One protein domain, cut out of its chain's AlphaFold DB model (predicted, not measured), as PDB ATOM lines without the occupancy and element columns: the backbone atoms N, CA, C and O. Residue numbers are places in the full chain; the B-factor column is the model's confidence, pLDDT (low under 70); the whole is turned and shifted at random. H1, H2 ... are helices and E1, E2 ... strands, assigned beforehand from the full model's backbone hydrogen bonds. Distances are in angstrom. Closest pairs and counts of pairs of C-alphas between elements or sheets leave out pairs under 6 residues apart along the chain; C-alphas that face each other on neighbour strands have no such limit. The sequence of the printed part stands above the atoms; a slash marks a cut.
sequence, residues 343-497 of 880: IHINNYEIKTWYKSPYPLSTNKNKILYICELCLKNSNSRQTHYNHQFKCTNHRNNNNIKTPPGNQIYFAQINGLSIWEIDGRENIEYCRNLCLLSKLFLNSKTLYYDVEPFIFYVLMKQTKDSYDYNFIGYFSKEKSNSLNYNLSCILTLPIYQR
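What this domain is: This is residues 343 to 497 of the 880 residues of the protein "Histone acetyltransferase" of Naumovozyma dairenensis (strain ATCC 10597 / BCRC 20456 / CBS 421 / NBRC 0211 / NRRL Y-12639) (UniProt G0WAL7). A twisted slab of five antiparallel strands, E4, E5, E6, E7 and E9, has the longest helix, H2, packed over one face, and farther out on that same side stands a smaller part, in which the three short strands E2, E1 and E3 make a little sheet with the helix H1 at its E3 edge. Long loops fill out the smaller part and lead from it to the slab, and the short strand E8 sits at the far end of E7, leading into E9. The printed part has 155 residues with two named helices and nine named strands, in the order E1, E2, E3, H1, E4, E5, H2, E6, E7, E8, E9; the large sheet has the order E4, E5, E6, E7, E9, and the small one, E2, E1, E3, is mixed. The class is mixed, helices and strands, with under half of the residues, 70, in named elements. The whole is compact, with a radius of gyration of the C-alphas of 15.2 A, and spans 46 by 40 by 32 A.

Where its parts are: E1, residues 343 to 345, begins at C-alpha 343 (215.106, 263.921, 235.595). E2 is residues 348 to 351 and E3 is residues 367 to 370. H1, residues 381 to 388, is 10.6 A long. E4, residues 406 to 411, is 15.1 A long, and E5, residues 416 to 422, is 19.9 A long. H2, residues 427 to 438, measures 16.4 A and begins at C-alpha 427 (196.284, 270.214, 227.189). E6, residues 453 to 461, is 25.0 A long, and E7, residues 468 to 477, is 25.4 A long and bends by 69 degrees at residue 471. E8 is residues 484 to 486. E9, residues 488 to 491, is 10.6 A long and ends at C-alpha 491 (214.185, 261.026, 221.330).

How they stand to each other: In the large sheet E4 and E9 are the edge strands. E4 and E5 are a hairpin, with N 406 and O 420 2.9 A apart. E5 and E6 are antiparallel at 155 degrees, with N 419 and O 457 2.9 A apart. E6 and E7 are a hairpin, with N 456 and O 474 2.8 A apart. E7 and E9 are antiparallel at 165 degrees, with N 473 and O 490 2.9 A apart. E8 pairs with no named strand; it runs on into E9 at 24 degrees, and its closest C-alpha to E7 is that of Leu 486, 4.8 A from that of Lys 476. H2 is on this sheet at a height over the sheet of 9.6 A; its closest C-alphas to E9 are those of Ser 437 and Leu 490, 6.9 A apart. It lies only just over E5, E6 and E7, with 3 of its C-alphas falling on each, and only just slantwise to the strands, at 59.7 degrees to E5 on the local plane. In the small sheet E1 and E2 are a hairpin, with N 343 and O 350 2.8 A apart, and E1 and E3 are parallel, with N 344 and O 368 2.8 A apart. H1 only grazes this sheet; its closest C-alphas to E3 are those of His 384 and Tyr 369, 6.2 A apart. H2 is not on the small sheet, but only just, with 4 pairs of C-alphas within 10 A. H1 and H2 are apart. In H1 and H2 every O i to N i+4 pair is within hydrogen-bond range.

The domain as a whole: The two C-alphas farthest apart are those of Gln 382 and Ser 481, at 46.2 A. The printed part has no cut. The links E2 to E3, H1 to E4 and H2 to E6 are long, with 15, 17 and 14 residues. The mean pLDDT of the printed part is 89.5, and residues 395 to 400, in the link H1 to E4, are under 70.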
ATOM      1  N   ILE A 343     216.464 264.477 235.526       94.25
ATOM      2  CA  ILE A 343     215.106 263.921 235.595       94.25
ATOM      3  C   ILE A 343     215.154 262.421 235.899       94.25
ATOM      4  O   ILE A 343     216.147 261.766 235.591       94.25
ATOM      5  N   HIS A 344     214.080 261.872 236.461       92.88
ATOM      6  CA  HIS A 344     213.883 260.436 236.669       92.88
ATOM      7  C   HIS A 344     212.613 259.972 235.941       92.88
ATOM      8  O   HIS A 344     211.509 260.374 236.319       92.88
ATOM      9  N   ILE A 345     212.772 259.115 234.928       93.00
ATOM     10  CA  ILE A 345     211.704 258.608 234.046       93.00
ATOM     11  C   ILE A 345     212.045 257.181 233.572       93.00
ATOM     12  O   ILE A 345     213.216 256.876 233.363       93.00
ATOM     13  N   ASN A 346     211.059 256.284 233.446       86.31
ATOM     14  CA  ASN A 346     211.237 254.858 233.098       86.31
ATOM     15  C   ASN A 346     212.299 254.120 233.971       86.31
ATOM     16  O   ASN A 346     212.991 253.223 233.493       86.31
ATOM     17  N   ASN A 347     212.480 254.522 235.239       86.00
ATOM     18  CA  ASN A 347     213.571 254.114 236.155       86.00
ATOM     19  C   ASN A 347     215.014 254.521 235.756       86.00
ATOM     20  O   ASN A 347     215.972 254.053 236.371       86.00
ATOM     21  N   TYR A 348     215.190 255.423 234.787       90.50
ATOM     22  CA  TYR A 348     216.481 256.028 234.438       90.50
ATOM     23  C   TYR A 348     216.609 257.438 235.017       90.50
ATOM     24  O   TYR A 348     215.688 258.248 234.907       90.50
ATOM     25  N   GLU A 349     217.786 257.765 235.556       92.19
ATOM     26  CA  GLU A 349     218.166 259.144 235.882       92.19
ATOM     27  C   GLU A 349     218.926 259.767 234.702       92.19
ATOM     28  O   GLU A 349     220.019 259.331 234.347       92.19
ATOM     29  N   ILE A 350     218.336 260.789 234.077       93.56
ATOM     30  CA  ILE A 350     218.836 261.427 232.854       93.56
ATOM     31  C   ILE A 350     219.275 262.856 233.182       93.56
ATOM     32  O   ILE A 350     218.484 263.643 233.697       93.56
ATOM     33  N   LYS A 351     220.526 263.212 232.867       93.25
ATOM     34  CA  LYS A 351     221.030 264.586 233.021       93.25
ATOM     35  C   LYS A 351     220.403 265.513 231.972       93.25
ATOM     36  O   LYS A 351     220.362 265.160 230.793       93.25
ATOM     37  N   THR A 352     219.951 266.692 232.391       93.50
ATOM     38  CA  THR A 352     219.364 267.716 231.509       93.50
ATOM     39  C   THR A 352     220.439 268.432 230.681       93.50
ATOM     40  O   THR A 352     221.621 268.436 231.041       93.50
ATOM     41  N   TRP A 353     220.054 269.001 229.534       93.12
ATOM     42  CA  TRP A 353     220.965 269.738 228.641       93.12
ATOM     43  C   TRP A 353     220.711 271.249 228.693       93.12
ATOM     44  O   TRP A 353     221.654 272.037 228.714       93.12
ATOM     45  N   TYR A 354     219.439 271.643 228.760       92.56
ATOM     46  CA  TYR A 354     218.983 273.030 228.773       92.56
ATOM     47  C   TYR A 354     218.011 273.276 229.932       92.56
ATOM     48  O   TYR A 354     217.437 272.349 230.503       92.56
ATOM     49  N   LYS A 355     217.805 274.552 230.271       90.31
ATOM     50  CA  LYS A 355     216.797 274.962 231.256       90.31
ATOM     51  C   LYS A 355     215.389 274.841 230.664       90.31
ATOM     52  O   LYS A 355     215.186 275.134 229.485       90.31
ATOM     53  N   SER A 356     214.424 274.471 231.507       91.44
ATOM     54  CA  SER A 356     212.991 274.423 231.189       91.44
ATOM     55  C   SER A 356     212.181 275.171 232.264       91.44
ATOM     56  O   SER A 356     212.515 275.050 233.451       91.44
ATOM     57  N   PRO A 357     211.142 275.944 231.892       90.69
ATOM     58  CA  PRO A 357     210.340 276.755 232.808       90.69
ATOM     59  C   PRO A 357     209.283 275.916 233.549       90.69
ATOM     60  O   PRO A 357     208.075 276.130 233.444       90.69
ATOM     61  N   TYR A 358     209.748 274.947 234.340       90.62
ATOM     62  CA  TYR A 358     208.901 274.269 235.320       90.62
ATOM     63  C   TYR A 358     208.474 275.234 236.446       90.62
ATOM     64  O   TYR A 358     209.261 276.117 236.816       90.62
ATOM     65  N   PRO A 359     207.278 275.042 237.046       85.25
ATOM     66  CA  PRO A 359     206.770 275.879 238.134       85.25
ATOM     67  C   PRO A 359     207.752 276.047 239.301       85.25
ATOM     68  O   PRO A 359     208.474 275.118 239.662       85.25
ATOM     69  N   LEU A 360     207.751 277.220 239.944       75.19
ATOM     70  CA  LEU A 360     208.719 277.601 240.990       75.19
ATOM     71  C   LEU A 360     208.728 276.687 242.232       75.19
ATOM     72  O   LEU A 360     209.719 276.648 242.963       75.19
ATOM     73  N   SER A 361     207.645 275.951 242.486       74.50
ATOM     74  CA  SER A 361     207.566 274.908 243.518       74.50
ATOM     75  C   SER A 361     208.407 273.676 243.156       74.50
ATOM     76  O   SER A 361     209.071 273.097 244.015       74.50
ATOM     77  N   THR A 362     208.411 273.308 241.877       74.06
ATOM     78  CA  THR A 362     209.168 272.198 241.293       74.06
ATOM     79  C   THR A 362     210.632 272.558 241.054       74.06
ATOM     80  O   THR A 362     211.532 271.764 241.342       74.06
ATOM     81  N   ASN A 363     210.882 273.784 240.592       73.56
ATOM     82  CA  ASN A 363     212.164 274.255 240.055       73.56
ATOM     83  C   ASN A 363     213.277 274.503 241.104       73.56
ATOM     84  O   ASN A 363     214.331 275.047 240.774       73.56
ATOM     85  N   LYS A 364     213.031 274.109 242.364       75.56
ATOM     86  CA  LYS A 364     213.965 274.133 243.509       75.56
ATOM     87  C   LYS A 364     214.648 272.783 243.776       75.56
ATOM     88  O   LYS A 364     215.499 272.688 244.658       75.56
ATOM     89  N   ASN A 365     214.258 271.729 243.055       79.25
ATOM     90  CA  ASN A 365     214.817 270.386 243.208       79.25
ATOM     91  C   ASN A 365     215.936 270.133 242.184       79.25
ATOM     92  O   ASN A 365     215.876 270.624 241.057       79.25
ATOM     93  N   LYS A 366     216.949 269.339 242.560       84.81
ATOM     94  CA  LYS A 366     218.003 268.872 241.632       84.81
ATOM     95  C   LYS A 366     217.534 267.757 240.696       84.81
ATOM     96  O   LYS A 366     218.027 267.658 239.575       84.81
ATOM     97  N   ILE A 367     216.609 266.922 241.175       88.12
ATOM     98  CA  ILE A 367     215.998 265.813 240.437       88.12
ATOM     99  C   ILE A 367     214.507 266.089 240.302       88.12
ATOM    100  O   ILE A 367     213.849 266.388 241.300       88.12
ATOM    101  N   LEU A 368     213.983 265.931 239.091       91.69
ATOM    102  CA  LEU A 368     212.553 265.953 238.816       91.69
ATOM    103  C   LEU A 368     212.039 264.551 238.469       91.69
ATOM    104  O   LEU A 368     212.514 263.939 237.518       91.69
ATOM    105  N   TYR A 369     211.054 264.041 239.207       92.06
ATOM    106  CA  TYR A 369     210.431 262.747 238.911       92.06
ATOM    107  C   TYR A 369     209.271 262.937 237.927       92.06
ATOM    108  O   TYR A 369     208.450 263.830 238.126       92.06
ATOM    109  N   ILE A 370     209.194 262.124 236.871       94.56
ATOM    110  CA  ILE A 370     208.226 262.284 235.772       94.56
ATOM    111  C   ILE A 370     207.529 260.944 235.506       94.56
ATOM    112  O   ILE A 370     208.191 259.917 235.381       94.56
ATOM    113  N   CYS A 371     206.192 260.941 235.456       93.31
ATOM    114  CA  CYS A 371     205.400 259.757 235.098       93.31
ATOM    115  C   CYS A 371     205.620 259.355 233.631       93.31
ATOM    116  O   CYS A 371     205.535 260.197 232.747       93.31
ATOM    117  N   GLU A 372     205.828 258.066 233.363       89.69
ATOM    118  CA  GLU A 372     206.063 257.535 232.011       89.69
ATOM    119  C   GLU A 372     204.835 257.581 231.078       89.69
ATOM    120  O   GLU A 372     205.011 257.645 229.864       89.69
ATOM    121  N   LEU A 373     203.608 257.600 231.623       90.69
ATOM    122  CA  LEU A 373     202.359 257.523 230.843       90.69
ATOM    123  C   LEU A 373     201.572 258.833 230.737       90.69
ATOM    124  O   LEU A 373     200.850 259.022 229.763       90.69
ATOM    125  N   CYS A 374     201.661 259.724 231.729       92.44
ATOM    126  CA  CYS A 374     200.975 261.026 231.699       92.44
ATOM    127  C   CYS A 374     201.928 262.229 231.729       92.44
ATOM    128  O   CYS A 374     201.472 263.368 231.697       92.44
ATOM    129  N   LEU A 375     203.244 261.992 231.831       94.94
ATOM    130  CA  LEU A 375     204.308 263.008 231.873       94.94
ATOM    131  C   LEU A 375     204.197 264.037 233.018       94.94
ATOM    132  O   LEU A 375     205.047 264.922 233.136       94.94
ATOM    133  N   LYS A 376     203.218 263.887 233.921       93.31
ATOM    134  CA  LYS A 376     203.052 264.731 235.107       93.31
ATOM    135  C   LYS A 376     204.304 264.661 235.978       93.31
ATOM    136  O   LYS A 376     204.830 263.586 236.291       93.31
ATOM    137  N   ASN A 377     204.783 265.839 236.351       91.62
ATOM    138  CA  ASN A 377     206.027 266.025 237.080       91.62
ATOM    139  C   ASN A 377     205.815 265.977 238.613       91.62
ATOM    140  O   ASN A 377     204.688 266.058 239.105       91.62
ATOM    141  N   SER A 378     206.877 265.738 239.385       90.81
ATOM    142  CA  SER A 378     206.791 265.470 240.827       90.81
ATOM    143  C   SER A 378     208.078 265.786 241.591       90.81
ATOM    144  O   SER A 378     209.167 265.331 241.243       90.81
ATOM    145  N   ASN A 379     207.924 266.489 242.714       85.94
ATOM    146  CA  ASN A 379     209.031 267.048 243.502       85.94
ATOM    147  C   ASN A 379     209.784 266.016 244.357       85.94
ATOM    148  O   ASN A 379     210.840 266.316 244.903       85.94
ATOM    149  N   SER A 380     209.246 264.804 244.513       85.44
ATOM    150  CA  SER A 380     209.874 263.739 245.295       85.44
ATOM    151  C   SER A 380     209.553 262.349 244.747       85.44
ATOM    152  O   SER A 380     208.510 262.128 244.122       85.44
ATOM    153  N   ARG A 381     210.411 261.377 245.082       87.19
ATOM    154  CA  ARG A 381     210.177 259.959 244.784       87.19
ATOM    155  C   ARG A 381     208.874 259.441 245.402       87.19
ATOM    156  O   ARG A 381     208.187 258.654 244.765       87.19
ATOM    157  N   GLN A 382     208.501 259.903 246.601       86.94
ATOM    158  CA  GLN A 382     207.272 259.458 247.270       86.94
ATOM    159  C   GLN A 382     206.013 260.022 246.603       86.94
ATOM    160  O   GLN A 382     205.047 259.288 246.426       86.94
ATOM    161  N   THR A 383     206.014 261.295 246.193       89.94
ATOM    162  CA  THR A 383     204.882 261.880 245.450       89.94
ATOM    163  C   THR A 383     204.712 261.221 244.084       89.94
ATOM    164  O   THR A 383     203.585 260.919 243.707       89.94
ATOM    165  N   HIS A 384     205.814 260.912 243.391       90.38
ATOM    166  CA  HIS A 384     205.798 260.174 242.126       90.38
ATOM    167  C   HIS A 384     205.272 258.736 242.296       90.38
ATOM    168  O   HIS A 384     204.349 258.341 241.590       90.38
ATOM    169  N   TYR A 385     205.775 257.992 243.288       88.81
ATOM    170  CA  TYR A 385     205.289 256.650 243.626       88.81
ATOM    171  C   TYR A 385     203.788 256.664 243.958       88.81
ATOM    172  O   TYR A 385     203.010 255.941 243.346       88.81
ATOM    173  N   ASN A 386     203.348 257.562 244.848       90.19
ATOM    174  CA  ASN A 386     201.931 257.735 245.189       90.19
ATOM    175  C   ASN A 386     201.069 258.102 243.966       90.19
ATOM    176  O   ASN A 386     199.907 257.705 243.896       90.19
ATOM    177  N   HIS A 387     201.622 258.860 243.016       91.25
ATOM    178  CA  HIS A 387     200.959 259.215 241.766       91.25
ATOM    179  C   HIS A 387     200.821 258.010 240.819       91.25
ATOM    180  O   HIS A 387     199.747 257.844 240.250       91.25
ATOM    181  N   GLN A 388     201.814 257.119 240.705       87.50
ATOM    182  CA  GLN A 388     201.704 255.904 239.877       87.50
ATOM    183  C   GLN A 388     200.517 255.005 240.292       87.50
ATOM    184  O   GLN A 388     199.873 254.416 239.432       87.50
ATOM    185  N   PHE A 389     200.145 254.963 241.582       84.69
ATOM    186  CA  PHE A 389     198.938 254.250 242.054       84.69
ATOM    187  C   PHE A 389     197.617 255.018 241.877       84.69
ATOM    188  O   PHE A 389     196.557 254.451 242.136       84.69
ATOM    189  N   LYS A 390     197.653 256.299 241.500       87.25
ATOM    190  CA  LYS A 390     196.466 257.167 241.372       87.25
ATOM    191  C   LYS A 390     196.228 257.696 239.958       87.25
ATOM    192  O   LYS A 390     195.153 258.210 239.687       87.25
ATOM    193  N   CYS A 391     197.220 257.608 239.080       88.00
ATOM    194  CA  CYS A 391     197.145 258.102 237.715       88.00
ATOM    195  C   CYS A 391     196.141 257.284 236.893       88.00
ATOM    196  O   CYS A 391     196.255 256.061 236.814       88.00
ATOM    197  N   THR A 392     195.204 257.972 236.243       83.31
ATOM    198  CA  THR A 392     194.215 257.416 235.303       83.31
ATOM    199  C   THR A 392     194.871 256.556 234.225       83.31
ATOM    200  O   THR A 392     194.463 255.422 234.007       83.31
ATOM    201  N   ASN A 393     195.968 257.034 233.638       81.75
ATOM    202  CA  ASN A 393     196.728 256.340 232.594       81.75
ATOM    203  C   ASN A 393     197.375 255.024 233.085       81.75
ATOM    204  O   ASN A 393     197.657 254.138 232.288       81.75
ATOM    205  N   HIS A 394     197.579 254.864 234.399       77.38
ATOM    206  CA  HIS A 394     198.036 253.613 235.024       77.38
ATOM    207  C   HIS A 394     196.872 252.707 235.503       77.38
ATOM    208  O   HIS A 394     197.134 251.623 236.029       77.38
ATOM    209  N   ARG A 395     195.611 253.154 235.387       65.69
ATOM    210  CA  ARG A 395     194.410 252.564 236.019       65.69
ATOM    211  C   ARG A 395     193.121 252.737 235.188       65.69
ATOM    212  O   ARG A 395     192.045 252.896 235.762       65.69
ATOM    213  N   ASN A 396     193.195 252.745 233.856       64.44
ATOM    214  CA  ASN A 396     191.976 252.851 233.045       64.44
ATOM    215  C   ASN A 396     191.058 251.628 233.250       64.44
ATOM    216  O   ASN A 396     191.488 250.596 233.772       64.44
ATOM    217  N   ASN A 397     189.795 251.740 232.832       53.34
ATOM    218  CA  ASN A 397     188.745 250.749 233.123       53.34
ATOM    219  C   ASN A 397     189.075 249.318 232.645       53.34
ATOM    220  O   ASN A 397     188.519 248.357 233.172       53.34
ATOM    221  N   ASN A 398     190.016 249.169 231.705       59.72
ATOM    222  CA  ASN A 398     190.448 247.889 231.140       59.72
ATOM    223  C   ASN A 398     191.779 247.372 231.739       59.72
ATOM    224  O   ASN A 398     192.307 246.368 231.267       59.72
ATOM    225  N   ASN A 399     192.341 248.041 232.758       64.06
ATOM    226  CA  ASN A 399     193.677 247.794 233.337       64.06
ATOM    227  C   ASN A 399     194.863 247.928 232.347       64.06
ATOM    228  O   ASN A 399     195.968 247.466 232.640       64.06
ATOM    229  N   ILE A 400     194.680 248.581 231.193       68.81
ATOM    230  CA  ILE A 400     195.729 248.729 230.170       68.81
ATOM    231  C   ILE A 400     196.475 250.049 230.389       68.81
ATOM    232  O   ILE A 400     195.883 251.122 230.341       68.81
ATOM    233  N   LYS A 401     197.791 249.994 230.602       81.81
ATOM    234  CA  LYS A 401     198.626 251.176 230.867       81.81
ATOM    235  C   LYS A 401     198.972 251.952 229.589       81.81
ATOM    236  O   LYS A 401     200.008 251.683 228.987       81.81
ATOM    237  N   THR A 402     198.142 252.908 229.172       85.44
ATOM    238  CA  THR A 402     198.316 253.670 227.914       85.44
ATOM    239  C   THR A 402     198.660 255.148 228.154       85.44
ATOM    240  O   THR A 402     198.295 255.698 229.194       85.44
ATOM    241  N   PRO A 403     199.328 255.841 227.210       89.00
ATOM    242  CA  PRO A 403     199.243 257.304 227.125       89.00
ATOM    243  C   PRO A 403     197.800 257.736 226.758       89.00
ATOM    244  O   PRO A 403     196.955 256.870 226.502       89.00
ATOM    245  N   PRO A 404     197.479 259.045 226.754       91.38
ATOM    246  CA  PRO A 404     196.219 259.520 226.188       91.38
ATOM    247  C   PRO A 404     196.270 259.536 224.646       91.38
ATOM    248  O   PRO A 404     197.325 259.306 224.055       91.38
ATOM    249  N   GLY A 405     195.135 259.847 224.011       91.50
ATOM    250  CA  GLY A 405     194.993 259.910 222.552       91.50
ATOM    251  C   GLY A 405     194.812 258.548 221.874       91.50
ATOM    252  O   GLY A 405     194.600 257.525 222.529       91.50
ATOM    253  N   ASN A 406     194.883 258.543 220.542       93.19
ATOM    254  CA  ASN A 406     194.526 257.402 219.696       93.19
ATOM    255  C   ASN A 406     195.764 256.624 219.233       93.19
ATOM    256  O   ASN A 406     196.727 257.211 218.741       93.19
ATOM    257  N   GLN A 407     195.742 255.292 219.328       94.75
ATOM    258  CA  GLN A 407     196.828 254.445 218.824       94.75
ATOM    259  C   GLN A 407     196.691 254.226 217.309       94.75
ATOM    260  O   GLN A 407     196.003 253.309 216.869       94.75
ATOM    261  N   ILE A 408     197.380 255.047 216.513       96.19
ATOM    262  CA  ILE A 408     197.288 255.037 215.039       96.19
ATOM    263  C   ILE A 408     198.266 254.062 214.359       96.19
ATOM    264  O   ILE A 408     198.190 253.838 213.153       96.19
ATOM    265  N   TYR A 409     199.212 253.484 215.109       96.50
ATOM    266  CA  TYR A 409     200.214 252.549 214.582       96.50
ATOM    267  C   TYR A 409     200.636 251.507 215.625       96.50
ATOM    268  O   TYR A 409     200.839 251.842 216.799       96.50
ATOM    269  N   PHE A 410     200.863 250.258 215.198       94.56
ATOM    270  CA  PHE A 410     201.441 249.210 216.049       94.56
ATOM    271  C   PHE A 410     202.276 248.171 215.283       94.56
ATOM    272  O   PHE A 410     201.733 247.304 214.608       94.56
ATOM    273  N   ALA A 411     203.598 248.179 215.476       92.31
ATOM    274  CA  ALA A 411     204.500 247.148 214.957       92.31
ATOM    275  C   ALA A 411     204.797 246.085 216.027       92.31
ATOM    276  O   ALA A 411     205.719 246.239 216.838       92.31
ATOM    277  N   GLN A 412     204.040 244.983 216.010       85.44
ATOM    278  CA  GLN A 412     204.108 243.907 217.012       85.44
ATOM    279  C   GLN A 412     205.502 243.257 217.131       85.44
ATOM    280  O   GLN A 412     205.934 242.923 218.235       85.44
ATOM    281  N   ILE A 413     206.243 243.124 216.021       84.31
ATOM    282  CA  ILE A 413     207.597 242.530 215.986       84.31
ATOM    283  C   ILE A 413     208.569 243.314 216.887       84.31
ATOM    284  O   ILE A 413     209.301 242.734 217.698       84.31
ATOM    285  N   ASN A 414     208.538 244.644 216.763       85.00
ATOM    286  CA  ASN A 414     209.428 245.574 217.459       85.00
ATOM    287  C   ASN A 414     208.849 246.089 218.791       85.00
ATOM    288  O   ASN A 414     209.584 246.667 219.598       85.00
ATOM    289  N   GLY A 415     207.549 245.872 219.028       91.25
ATOM    290  CA  GLY A 415     206.809 246.379 220.182       91.25
ATOM    291  C   GLY A 415     206.673 247.902 220.177       91.25
ATOM    292  O   GLY A 415     206.781 248.513 221.235       91.25
ATOM    293  N   LEU A 416     206.519 248.531 219.007       95.12
ATOM    294  CA  LEU A 416     206.460 249.993 218.868       95.12
ATOM    295  C   LEU A 416     205.046 250.456 218.528       95.12
ATOM    296  O   LEU A 416     204.436 249.923 217.603       95.12
ATOM    297  N   SER A 417     204.560 251.473 219.237       95.06
ATOM    298  CA  SER A 417     203.296 252.151 218.943       95.06
ATOM    299  C   SER A 417     203.499 253.653 218.798       95.06
ATOM    300  O   SER A 417     204.304 254.244 219.521       95.06
ATOM    301  N   ILE A 418     202.760 254.267 217.872       97.56
ATOM    302  CA  ILE A 418     202.603 255.724 217.827       97.56
ATOM    303  C   ILE A 418     201.175 256.073 218.224       97.56
ATOM    304  O   ILE A 418     200.215 255.460 217.755       97.56
ATOM    305  N   TRP A 419     201.084 257.059 219.110       96.88
ATOM    306  CA  TRP A 419     199.850 257.625 219.625       96.88
ATOM    307  C   TRP A 419     199.710 259.048 219.099       96.88
ATOM    308  O   TRP A 419     200.642 259.843 219.227       96.88
ATOM    309  N   GLU A 420     198.571 259.341 218.488       97.38
ATOM    310  CA  GLU A 420     198.182 260.672 218.040       97.38
ATOM    311  C   GLU A 420     197.410 261.369 219.160       97.38
ATOM    312  O   GLU A 420     196.436 260.830 219.690       97.38
ATOM    313  N   ILE A 421     197.889 262.546 219.557       96.81
ATOM    314  CA  ILE A 421     197.395 263.274 220.723       96.81
ATOM    315  C   ILE A 421     197.161 264.730 220.320       96.81
ATOM    316  O   ILE A 421     198.115 265.480 220.094       96.81
ATOM    317  N   ASP A 422     195.898 265.140 220.233       95.56
ATOM    318  CA  ASP A 422     195.534 266.533 219.977       95.56
ATOM    319  C   ASP A 422     195.830 267.395 221.222       95.56
ATOM    320  O   ASP A 422     195.402 267.082 222.338       95.56
ATOM    321  N   GLY A 423     196.579 268.490 221.047       95.56
ATOM    322  CA  GLY A 423     196.931 269.404 222.130       95.56
ATOM    323  C   GLY A 423     195.771 270.231 222.697       95.56
ATOM    324  O   GLY A 423     195.875 270.656 223.842       95.56
ATOM    325  N   ARG A 424     194.671 270.426 221.953       92.56
ATOM    326  CA  ARG A 424     193.422 271.071 222.410       92.56
ATOM    327  C   ARG A 424     192.590 270.136 223.287       92.56
ATOM    328  O   ARG A 424     191.951 270.603 224.221       92.56
ATOM    329  N   GLU A 425     192.624 268.832 223.026       93.06
ATOM    330  CA  GLU A 425     191.974 267.830 223.881       93.06
ATOM    331  C   GLU A 425     192.809 267.531 225.136       93.06
ATOM    332  O   GLU A 425     192.299 267.481 226.252       93.06
ATOM    333  N   ASN A 426     194.122 267.347 224.964       94.69
ATOM    334  CA  ASN A 426     195.011 266.782 225.982       94.69
ATOM    335  C   ASN A 426     196.007 267.815 226.533       94.69
ATOM    336  O   ASN A 426     197.193 267.530 226.732       94.69
ATOM    337  N   ILE A 427     195.506 269.022 226.814       95.31
ATOM    338  CA  ILE A 427     196.284 270.214 227.189       95.31
ATOM    339  C   ILE A 427     197.324 269.928 228.293       95.31
ATOM    340  O   ILE A 427     198.503 270.241 228.117       95.31
ATOM    341  N   GLU A 428     196.950 269.301 229.421       94.75
ATOM    342  CA  GLU A 428     197.918 269.052 230.512       94.75
ATOM    343  C   GLU A 428     199.043 268.092 230.086       94.75
ATOM    344  O   GLU A 428     200.206 268.289 230.452       94.75
ATOM    345  N   TYR A 429     198.724 267.067 229.293       96.19
ATOM    346  CA  TYR A 429     199.713 266.113 228.793       96.19
ATOM    347  C   TYR A 429     200.689 266.797 227.832       96.19
ATOM    348  O   TYR A 429     201.904 266.701 228.012       96.19
ATOM    349  N   CYS A 430     200.173 267.546 226.857       97.50
ATOM    350  CA  CYS A 430     200.991 268.199 225.839       97.50
ATOM    351  C   CYS A 430     201.854 269.334 226.421       97.50
ATOM    352  O   CYS A 430     203.015 269.481 226.026       97.50
ATOM    353  N   ARG A 431     201.366 270.064 227.436       96.44
ATOM    354  CA  ARG A 431     202.176 271.031 228.205       96.44
ATOM    355  C   ARG A 431     203.291 270.332 228.997       96.44
ATOM    356  O   ARG A 431     204.449 270.751 228.921       96.44
ATOM    357  N   ASN A 432     203.003 269.224 229.692       96.69
ATOM    358  CA  ASN A 432     204.035 268.424 230.373       96.69
ATOM    359  C   ASN A 432     205.085 267.862 229.383       96.69
ATOM    360  O   ASN A 432     206.285 267.923 229.664       96.69
ATOM    361  N   LEU A 433     204.658 267.381 228.208       97.25
ATOM    362  CA  LEU A 433     205.530 266.914 227.120       97.25
ATOM    363  C   LEU A 433     206.434 268.034 226.588       97.25
ATOM    364  O   LEU A 433     207.639 267.831 226.413       97.25
ATOM    365  N   CYS A 434     205.899 269.238 226.386       97.19
ATOM    366  CA  CYS A 434     206.689 270.387 225.952       97.19
ATOM    367  C   CYS A 434     207.721 270.823 227.005       97.19
ATOM    368  O   CYS A 434     208.879 271.061 226.651       97.19
ATOM    369  N   LEU A 435     207.353 270.853 228.291       95.31
ATOM    370  CA  LEU A 435     208.275 271.163 229.391       95.31
ATOM    371  C   LEU A 435     209.394 270.116 229.534       95.31
ATOM    372  O   LEU A 435     210.555 270.496 229.716       95.31
ATOM    373  N   LEU A 436     209.077 268.824 229.381       96.12
ATOM    374  CA  LEU A 436     210.068 267.742 229.303       96.12
ATOM    375  C   LEU A 436     211.008 267.956 228.110       96.12
ATOM    376  O   LEU A 436     212.224 267.814 228.226       96.12
ATOM    377  N   SER A 437     210.454 268.352 226.966       96.25
ATOM    378  CA  SER A 437     211.217 268.546 225.732       96.25
ATOM    379  C   SER A 437     212.181 269.721 225.798       96.25
ATOM    380  O   SER A 437     213.302 269.632 225.299       96.25
ATOM    381  N   LYS A 438     211.781 270.811 226.459       95.00
ATOM    382  CA  LYS A 438     212.598 272.019 226.627       95.00
ATOM    383  C   LYS A 438     213.901 271.766 227.405       95.00
ATOM    384  O   LYS A 438     214.855 272.522 227.235       95.00
ATOM    385  N   LEU A 439     213.984 270.678 228.183       94.69
ATOM    386  CA  LEU A 439     215.217 270.221 228.848       94.69
ATOM    387  C   LEU A 439     216.280 269.669 227.880       94.69
ATOM    388  O   LEU A 439     217.452 269.582 228.250       94.69
ATOM    389  N   PHE A 440     215.880 269.288 226.662       95.44
ATOM    390  CA  PHE A 440     216.731 268.656 225.644       95.44
ATOM    391  C   PHE A 440     216.747 269.413 224.304       95.44
ATOM    392  O   PHE A 440     217.647 269.200 223.496       95.44
ATOM    393  N   LEU A 441     215.807 270.338 224.087       93.50
ATOM    394  CA  LEU A 441     215.735 271.224 222.924       93.50
ATOM    395  C   LEU A 441     216.008 272.677 223.339       93.50
ATOM    396  O   LEU A 441     215.252 273.262 224.121       93.50
ATOM    397  N   ASN A 442     217.069 273.281 222.795       90.06
ATOM    398  CA  ASN A 442     217.408 274.674 223.098       90.06
ATOM    399  C   ASN A 442     216.357 275.640 222.529       90.06
ATOM    400  O   ASN A 442     215.786 276.430 223.276       90.06
ATOM    401  N   SER A 443     216.068 275.501 221.231       86.38
ATOM    402  CA  SER A 443     215.270 276.413 220.403       86.38
ATOM    403  C   SER A 443     213.748 276.278 220.530       86.38
ATOM    404  O   SER A 443     213.039 277.061 219.911       86.38
ATOM    405  N   LYS A 444     213.214 275.336 221.323       92.44
ATOM    406  CA  LYS A 444     211.755 275.224 221.505       92.44
ATOM    407  C   LYS A 444     211.226 276.437 222.281       92.44
ATOM    408  O   LYS A 444     211.540 276.591 223.460       92.44
ATOM    409  N   THR A 445     210.428 277.266 221.614       88.56
ATOM    410  CA  THR A 445     209.836 278.511 222.134       88.56
ATOM    411  C   THR A 445     208.463 278.289 222.761       88.56
ATOM    412  O   THR A 445     208.238 278.747 223.874       88.56
ATOM    413  N   LEU A 446     207.574 277.551 222.090       89.88
ATOM    414  CA  LEU A 446     206.211 277.272 222.559       89.88
ATOM    415  C   LEU A 446     206.166 276.027 223.458       89.88
ATOM    416  O   LEU A 446     206.722 274.975 223.108       89.88
ATOM    417  N   TYR A 447     205.525 276.149 224.623       88.19
ATOM    418  CA  TYR A 447     205.382 275.065 225.611       88.19
ATOM    419  C   TYR A 447     204.171 275.169 226.556       88.19
ATOM    420  O   TYR A 447     203.907 274.203 227.276       88.19
ATOM    421  N   TYR A 448     203.441 276.289 226.561       90.88
ATOM    422  CA  TYR A 448     202.110 276.376 227.173       90.88
ATOM    423  C   TYR A 448     201.026 276.324 226.097       90.88
ATOM    424  O   TYR A 448     200.112 275.516 226.214       90.88
ATOM    425  N   ASP A 449     201.197 277.073 225.014       94.12
ATOM    426  CA  ASP A 449     200.330 277.016 223.838       94.12
ATOM    427  C   ASP A 449     200.629 275.718 223.071       94.12
ATOM    428  O   ASP A 449     201.720 275.512 222.530       94.12
ATOM    429  N   VAL A 450     199.677 274.789 223.122       95.94
ATOM    430  CA  VAL A 450     199.766 273.417 222.588       95.94
ATOM    431  C   VAL A 450     198.560 273.057 221.722       95.94
ATOM    432  O   VAL A 450     198.633 272.146 220.906       95.94
ATOM    433  N   GLU A 451     197.475 273.806 221.865       94.25
ATOM    434  CA  GLU A 451     196.192 273.691 221.187       94.25
ATOM    435  C   GLU A 451     196.292 273.736 219.639       94.25
ATOM    436  O   GLU A 451     195.541 272.994 218.993       94.25
ATOM    437  N   PRO A 452     197.231 274.490 219.014       93.19
ATOM    438  CA  PRO A 452     197.474 274.450 217.564       93.19
ATOM    439  C   PRO A 452     198.202 273.194 217.053       93.19
ATOM    440  O   PRO A 452     198.365 273.043 215.841       93.19
ATOM    441  N   PHE A 453     198.672 272.310 217.941       95.12
ATOM    442  CA  PHE A 453     199.551 271.188 217.598       95.12
ATOM    443  C   PHE A 453     198.894 269.818 217.814       95.12
ATOM    444  O   PHE A 453     198.122 269.600 218.749       95.12
ATOM    445  N   ILE A 454     199.294 268.866 216.974       96.00
ATOM    446  CA  ILE A 454     199.118 267.424 217.168       96.00
ATOM    447  C   ILE A 454     200.473 266.844 217.590       96.00
ATOM    448  O   ILE A 454     201.522 267.245 217.074       96.00
ATOM    449  N   PHE A 455     200.467 265.902 218.530       97.94
ATOM    450  CA  PHE A 455     201.661 265.254 219.063       97.94
ATOM    451  C   PHE A 455     201.641 263.760 218.730       97.94
ATOM    452  O   PHE A 455     200.751 263.033 219.160       97.94
ATOM    453  N   TYR A 456     202.654 263.301 217.995       98.12
ATOM    454  CA  TYR A 456     202.848 261.904 217.609       98.12
ATOM    455  C   TYR A 456     203.871 261.257 218.540       98.12
ATOM    456  O   TYR A 456     205.084 261.397 218.357       98.12
ATOM    457  N   VAL A 457     203.382 260.588 219.583       98.12
ATOM    458  CA  VAL A 457     204.196 260.022 220.665       98.12
ATOM    459  C   VAL A 457     204.560 258.570 220.376       98.12
ATOM    460  O   VAL A 457     203.691 257.707 220.282       98.12
ATOM    461  N   LEU A 458     205.862 258.289 220.297       97.38
ATOM    462  CA  LEU A 458     206.409 256.942 220.164       97.38
ATOM    463  C   LEU A 458     206.600 256.308 221.543       97.38
ATOM    464  O   LEU A 458     207.452 256.723 222.339       97.38
ATOM    465  N   MET A 459     205.851 255.235 221.773       95.12
ATOM    466  CA  MET A 459     205.978 254.366 222.934       95.12
ATOM    467  C   MET A 459     206.576 253.014 222.525       95.12
ATOM    468  O   MET A 459     206.422 252.553 221.390       95.12
ATOM    469  N   LYS A 460     207.223 252.333 223.475       93.19
ATOM    470  CA  LYS A 460     207.658 250.938 223.325       93.19
ATOM    471  C   LYS A 460     207.052 250.044 224.390       93.19
ATOM    472  O   LYS A 460     207.284 250.243 225.583       93.19
ATOM    473  N   GLN A 461     206.331 249.031 223.935       90.12
ATOM    474  CA  GLN A 461     205.736 248.009 224.770       90.12
ATOM    475  C   GLN A 461     206.794 247.031 225.299       90.12
ATOM    476  O   GLN A 461     207.682 246.574 224.574       90.12
ATOM    477  N   THR A 462     206.687 246.699 226.581       83.75
ATOM    478  CA  THR A 462     207.532 245.713 227.263       83.75
ATOM    479  C   THR A 462     206.952 244.319 227.048       83.75
ATOM    480  O   THR A 462     205.778 244.105 227.335       83.75
ATOM    481  N   LYS A 463     207.755 243.353 226.577       73.38
ATOM    482  CA  LYS A 463     207.262 241.995 226.258       73.38
ATOM    483  C   LYS A 463     206.727 241.231 227.477       73.38
ATOM    484  O   LYS A 463     205.856 240.387 227.314       73.38
ATOM    485  N   ASP A 464     207.232 241.538 228.671       73.31
ATOM    486  CA  ASP A 464     206.931 240.783 229.894       73.31
ATOM    487  C   ASP A 464     205.693 241.298 230.650       73.31
ATOM    488  O   ASP A 464     205.010 240.523 231.316       73.31
ATOM    489  N   SER A 465     205.399 242.602 230.564       71.88
ATOM    490  CA  SER A 465     204.308 243.256 231.310       71.88
ATOM    491  C   SER A 465     203.281 243.985 230.440       71.88
ATOM    492  O   SER A 465     202.314 244.517 230.975       71.88
ATOM    493  N   TYR A 466     203.486 244.036 229.120       76.38
ATOM    494  CA  TYR A 466     202.707 244.827 228.154       76.38
ATOM    495  C   TYR A 466     202.684 246.348 228.417       76.38
ATOM    496  O   TYR A 466     201.950 247.080 227.751       76.38
ATOM    497  N   ASP A 467     203.546 246.838 229.314       83.00
ATOM    498  CA  ASP A 467     203.658 248.252 229.676       83.00
ATOM    499  C   ASP A 467     204.342 249.081 228.587       83.00
ATOM    500  O   ASP A 467     205.415 248.711 228.094       83.00
ATOM    501  N   TYR A 468     203.755 250.233 228.261       89.06
ATOM    502  CA  TYR A 468     204.285 251.190 227.292       89.06
ATOM    503  C   TYR A 468     205.259 252.189 227.942       89.06
ATOM    504  O   TYR A 468     204.892 252.959 228.822       89.06
ATOM    505  N   ASN A 469     206.501 252.222 227.457       91.19
ATOM    506  CA  ASN A 469     207.539 253.171 227.869       91.19
ATOM    507  C   ASN A 469     207.631 254.324 226.863       91.19
ATOM    508  O   ASN A 469     207.779 254.066 225.667       91.19
ATOM    509  N   PHE A 470     207.636 255.577 227.323       95.06
ATOM    510  CA  PHE A 470     207.867 256.737 226.453       95.06
ATOM    511  C   PHE A 470     209.297 256.742 225.897       95.06
ATOM    512  O   PHE A 470     210.255 256.715 226.674       95.06
ATOM    513  N   ILE A 471     209.448 256.806 224.566       96.25
ATOM    514  CA  ILE A 471     210.748 256.937 223.881       96.25
ATOM    515  C   ILE A 471     211.009 258.374 223.426       96.25
ATOM    516  O   ILE A 471     212.137 258.872 223.521       96.25
ATOM    517  N   GLY A 472     209.987 259.021 222.876       97.00
ATOM    518  CA  GLY A 472     210.121 260.270 222.144       97.00
ATOM    519  C   GLY A 472     208.842 260.622 221.397       97.00
ATOM    520  O   GLY A 472     207.834 259.934 221.517       97.00
ATOM    521  N   TYR A 473     208.884 261.701 220.627       98.19
ATOM    522  CA  TYR A 473     207.741 262.194 219.862       98.19
ATOM    523  C   TYR A 473     208.199 263.131 218.741       98.19
ATOM    524  O   TYR A 473     209.356 263.571 218.722       98.19
ATOM    525  N   PHE A 474     207.259 263.513 217.882       98.12
ATOM    526  CA  PHE A 474     207.301 264.818 217.229       98.12
ATOM    527  C   PHE A 474     205.962 265.554 217.355       98.12
ATOM    528  O   PHE A 474     204.931 264.925 217.587       98.12
ATOM    529  N   SER A 475     205.975 266.882 217.237       97.31
ATOM    530  CA  SER A 475     204.763 267.697 217.092       97.31
ATOM    531  C   SER A 475     204.637 268.240 215.674       97.31
ATOM    532  O   SER A 475     205.648 268.478 215.011       97.31
ATOM    533  N   LYS A 476     203.401 268.465 215.237       95.25
ATOM    534  CA  LYS A 476     203.026 269.026 213.936       95.25
ATOM    535  C   LYS A 476     201.918 270.061 214.140       95.25
ATOM    536  O   LYS A 476     201.043 269.848 214.974       95.25
ATOM    537  N   GLU A 477     201.953 271.164 213.407       92.81
ATOM    538  CA  GLU A 477     200.881 272.169 213.418       92.81
ATOM    539  C   GLU A 477     199.661 271.696 212.617       92.81
ATOM    540  O   GLU A 477     199.801 271.067 211.568       92.81
ATOM    541  N   LYS A 478     198.457 272.016 213.104       89.69
ATOM    542  CA  LYS A 478     197.181 271.682 212.443       89.69
ATOM    543  C   LYS A 478     196.954 272.477 211.160       89.69
ATOM    544  O   LYS A 478     196.478 271.937 210.166       89.69
ATOM    545  N   SER A 479     197.306 273.761 211.191       81.31
ATOM    546  CA  SER A 479     197.264 274.673 210.050       81.31
ATOM    547  C   SER A 479     198.646 275.288 209.875       81.31
ATOM    548  O   SER A 479     199.186 275.868 210.815       81.31
ATOM    549  N   ASN A 480     199.242 275.111 208.697       72.69
ATOM    550  CA  ASN A 480     200.598 275.558 208.393       72.69
ATOM    551  C   ASN A 480     200.697 275.925 206.903       72.69
ATOM    552  O   ASN A 480     200.515 275.077 206.030       72.69
ATOM    553  N   SER A 481     200.999 277.192 206.615       70.88
ATOM    554  CA  SER A 481     201.129 277.739 205.254       70.88
ATOM    555  C   SER A 481     202.477 277.441 204.582       70.88
ATOM    556  O   SER A 481     202.612 277.587 203.369       70.88
ATOM    557  N   LEU A 482     203.476 277.009 205.355       79.56
ATOM    558  CA  LEU A 482     204.847 276.714 204.924       79.56
ATOM    559  C   LEU A 482     205.089 275.214 204.662       79.56
ATOM    560  O   LEU A 482     206.201 274.824 204.308       79.56
ATOM    561  N   ASN A 483     204.049 274.384 204.800       83.88
ATOM    562  CA  ASN A 483     204.070 272.926 204.644       83.88
ATOM    563  C   ASN A 483     205.111 272.214 205.533       83.88
ATOM    564  O   ASN A 483     205.747 271.243 205.108       83.88
ATOM    565  N   TYR A 484     205.293 272.664 206.783       93.69
ATOM    566  CA  TYR A 484     206.103 271.891 207.727       93.69
ATOM    567  C   TYR A 484     205.337 270.663 208.222       93.69
ATOM    568  O   TYR A 484     204.267 270.771 208.819       93.69
ATOM    569  N   ASN A 485     205.898 269.473 207.997       94.31
ATOM    570  CA  ASN A 485     205.309 268.218 208.481       94.31
ATOM    571  C   ASN A 485     205.710 267.884 209.926       94.31
ATOM    572  O   ASN A 485     205.207 266.918 210.502       94.31
ATOM    573  N   LEU A 486     206.625 268.673 210.494       95.75
ATOM    574  CA  LEU A 486     207.230 268.458 211.796       95.75
ATOM    575  C   LEU A 486     207.801 269.774 212.342       95.75
ATOM    576  O   LEU A 486     208.649 270.390 211.699       95.75
ATOM    577  N   SER A 487     207.379 270.151 213.547       94.56
ATOM    578  CA  SER A 487     207.806 271.363 214.260       94.56
ATOM    579  C   SER A 487     208.942 271.071 215.245       94.56
ATOM    580  O   SER A 487     210.062 271.565 215.141       94.56
ATOM    581  N   CYS A 488     208.689 270.175 216.202       96.06
ATOM    582  CA  CYS A 488     209.670 269.716 217.185       96.06
ATOM    583  C   CYS A 488     209.795 268.194 217.117       96.06
ATOM    584  O   CYS A 488     208.784 267.509 217.027       96.06
ATOM    585  N   ILE A 489     211.012 267.656 217.244       97.56
ATOM    586  CA  ILE A 489     211.279 266.214 217.376       97.56
ATOM    587  C   ILE A 489     212.209 265.949 218.555       97.56
ATOM    588  O   ILE A 489     213.187 266.668 218.766       97.56
ATOM    589  N   LEU A 490     211.928 264.888 219.312       97.12
ATOM    590  CA  LEU A 490     212.780 264.430 220.403       97.12
ATOM    591  C   LEU A 490     212.806 262.904 220.492       97.12
ATOM    592  O   LEU A 490     211.779 262.236 220.442       97.12
ATOM    593  N   THR A 491     213.991 262.360 220.749       97.31
ATOM    594  CA  THR A 491     214.185 261.026 221.330       97.31
ATOM    595  C   THR A 491     214.935 261.212 222.646       97.31
ATOM    596  O   THR A 491     215.962 261.903 222.656       97.31
ATOM    597  N   LEU A 492     214.448 260.630 223.750       95.94
ATOM    598  CA  LEU A 492     215.120 260.736 225.052       95.94
ATOM    599  C   LEU A 492     216.583 260.265 224.944       95.94
ATOM    600  O   LEU A 492     216.838 259.281 224.244       95.94
ATOM    601  N   PRO A 493     217.543 260.885 225.662       95.12
ATOM    602  CA  PRO A 493     218.964 260.530 225.571       95.12
ATOM    603  C   PRO A 493     219.275 259.033 225.724       95.12
ATOM    604  O   PRO A 493     220.139 258.520 225.019       95.12
ATOM    605  N   ILE A 494     218.523 258.318 226.568       94.19
ATOM    606  CA  ILE A 494     218.652 256.865 226.793       94.19
ATOM    607  C   ILE A 494     218.291 255.987 225.579       94.19
ATOM    608  O   ILE A 494     218.651 254.814 225.558       94.19
ATOM    609  N   TYR A 495     217.612 256.540 224.570       95.12
ATOM    610  CA  TYR A 495     217.180 255.838 223.354       95.12
ATOM    611  C   TYR A 495     217.806 256.413 222.067       95.12
ATOM    612  O   TYR A 495     217.480 255.989 220.955       95.12
ATOM    613  N   GLN A 496     218.719 257.382 222.181       93.62
ATOM    614  CA  GLN A 496     219.420 257.949 221.026       93.62
ATOM    615  C   GLN A 496     220.382 256.926 220.394       93.62
ATOM    616  O   GLN A 496     220.850 255.993 221.041       93.62
ATOM    617  N   ARG A 497     220.667 257.085 219.092       90.88
ATOM    618  CA  ARG A 497     221.463 256.155 218.250       90.88
ATOM    619  C   ARG A 497     220.879 254.738 218.062       90.88
ATOM    620  O   ARG A 497     221.439 253.975 217.278       90.88
TER     621      ARG A 497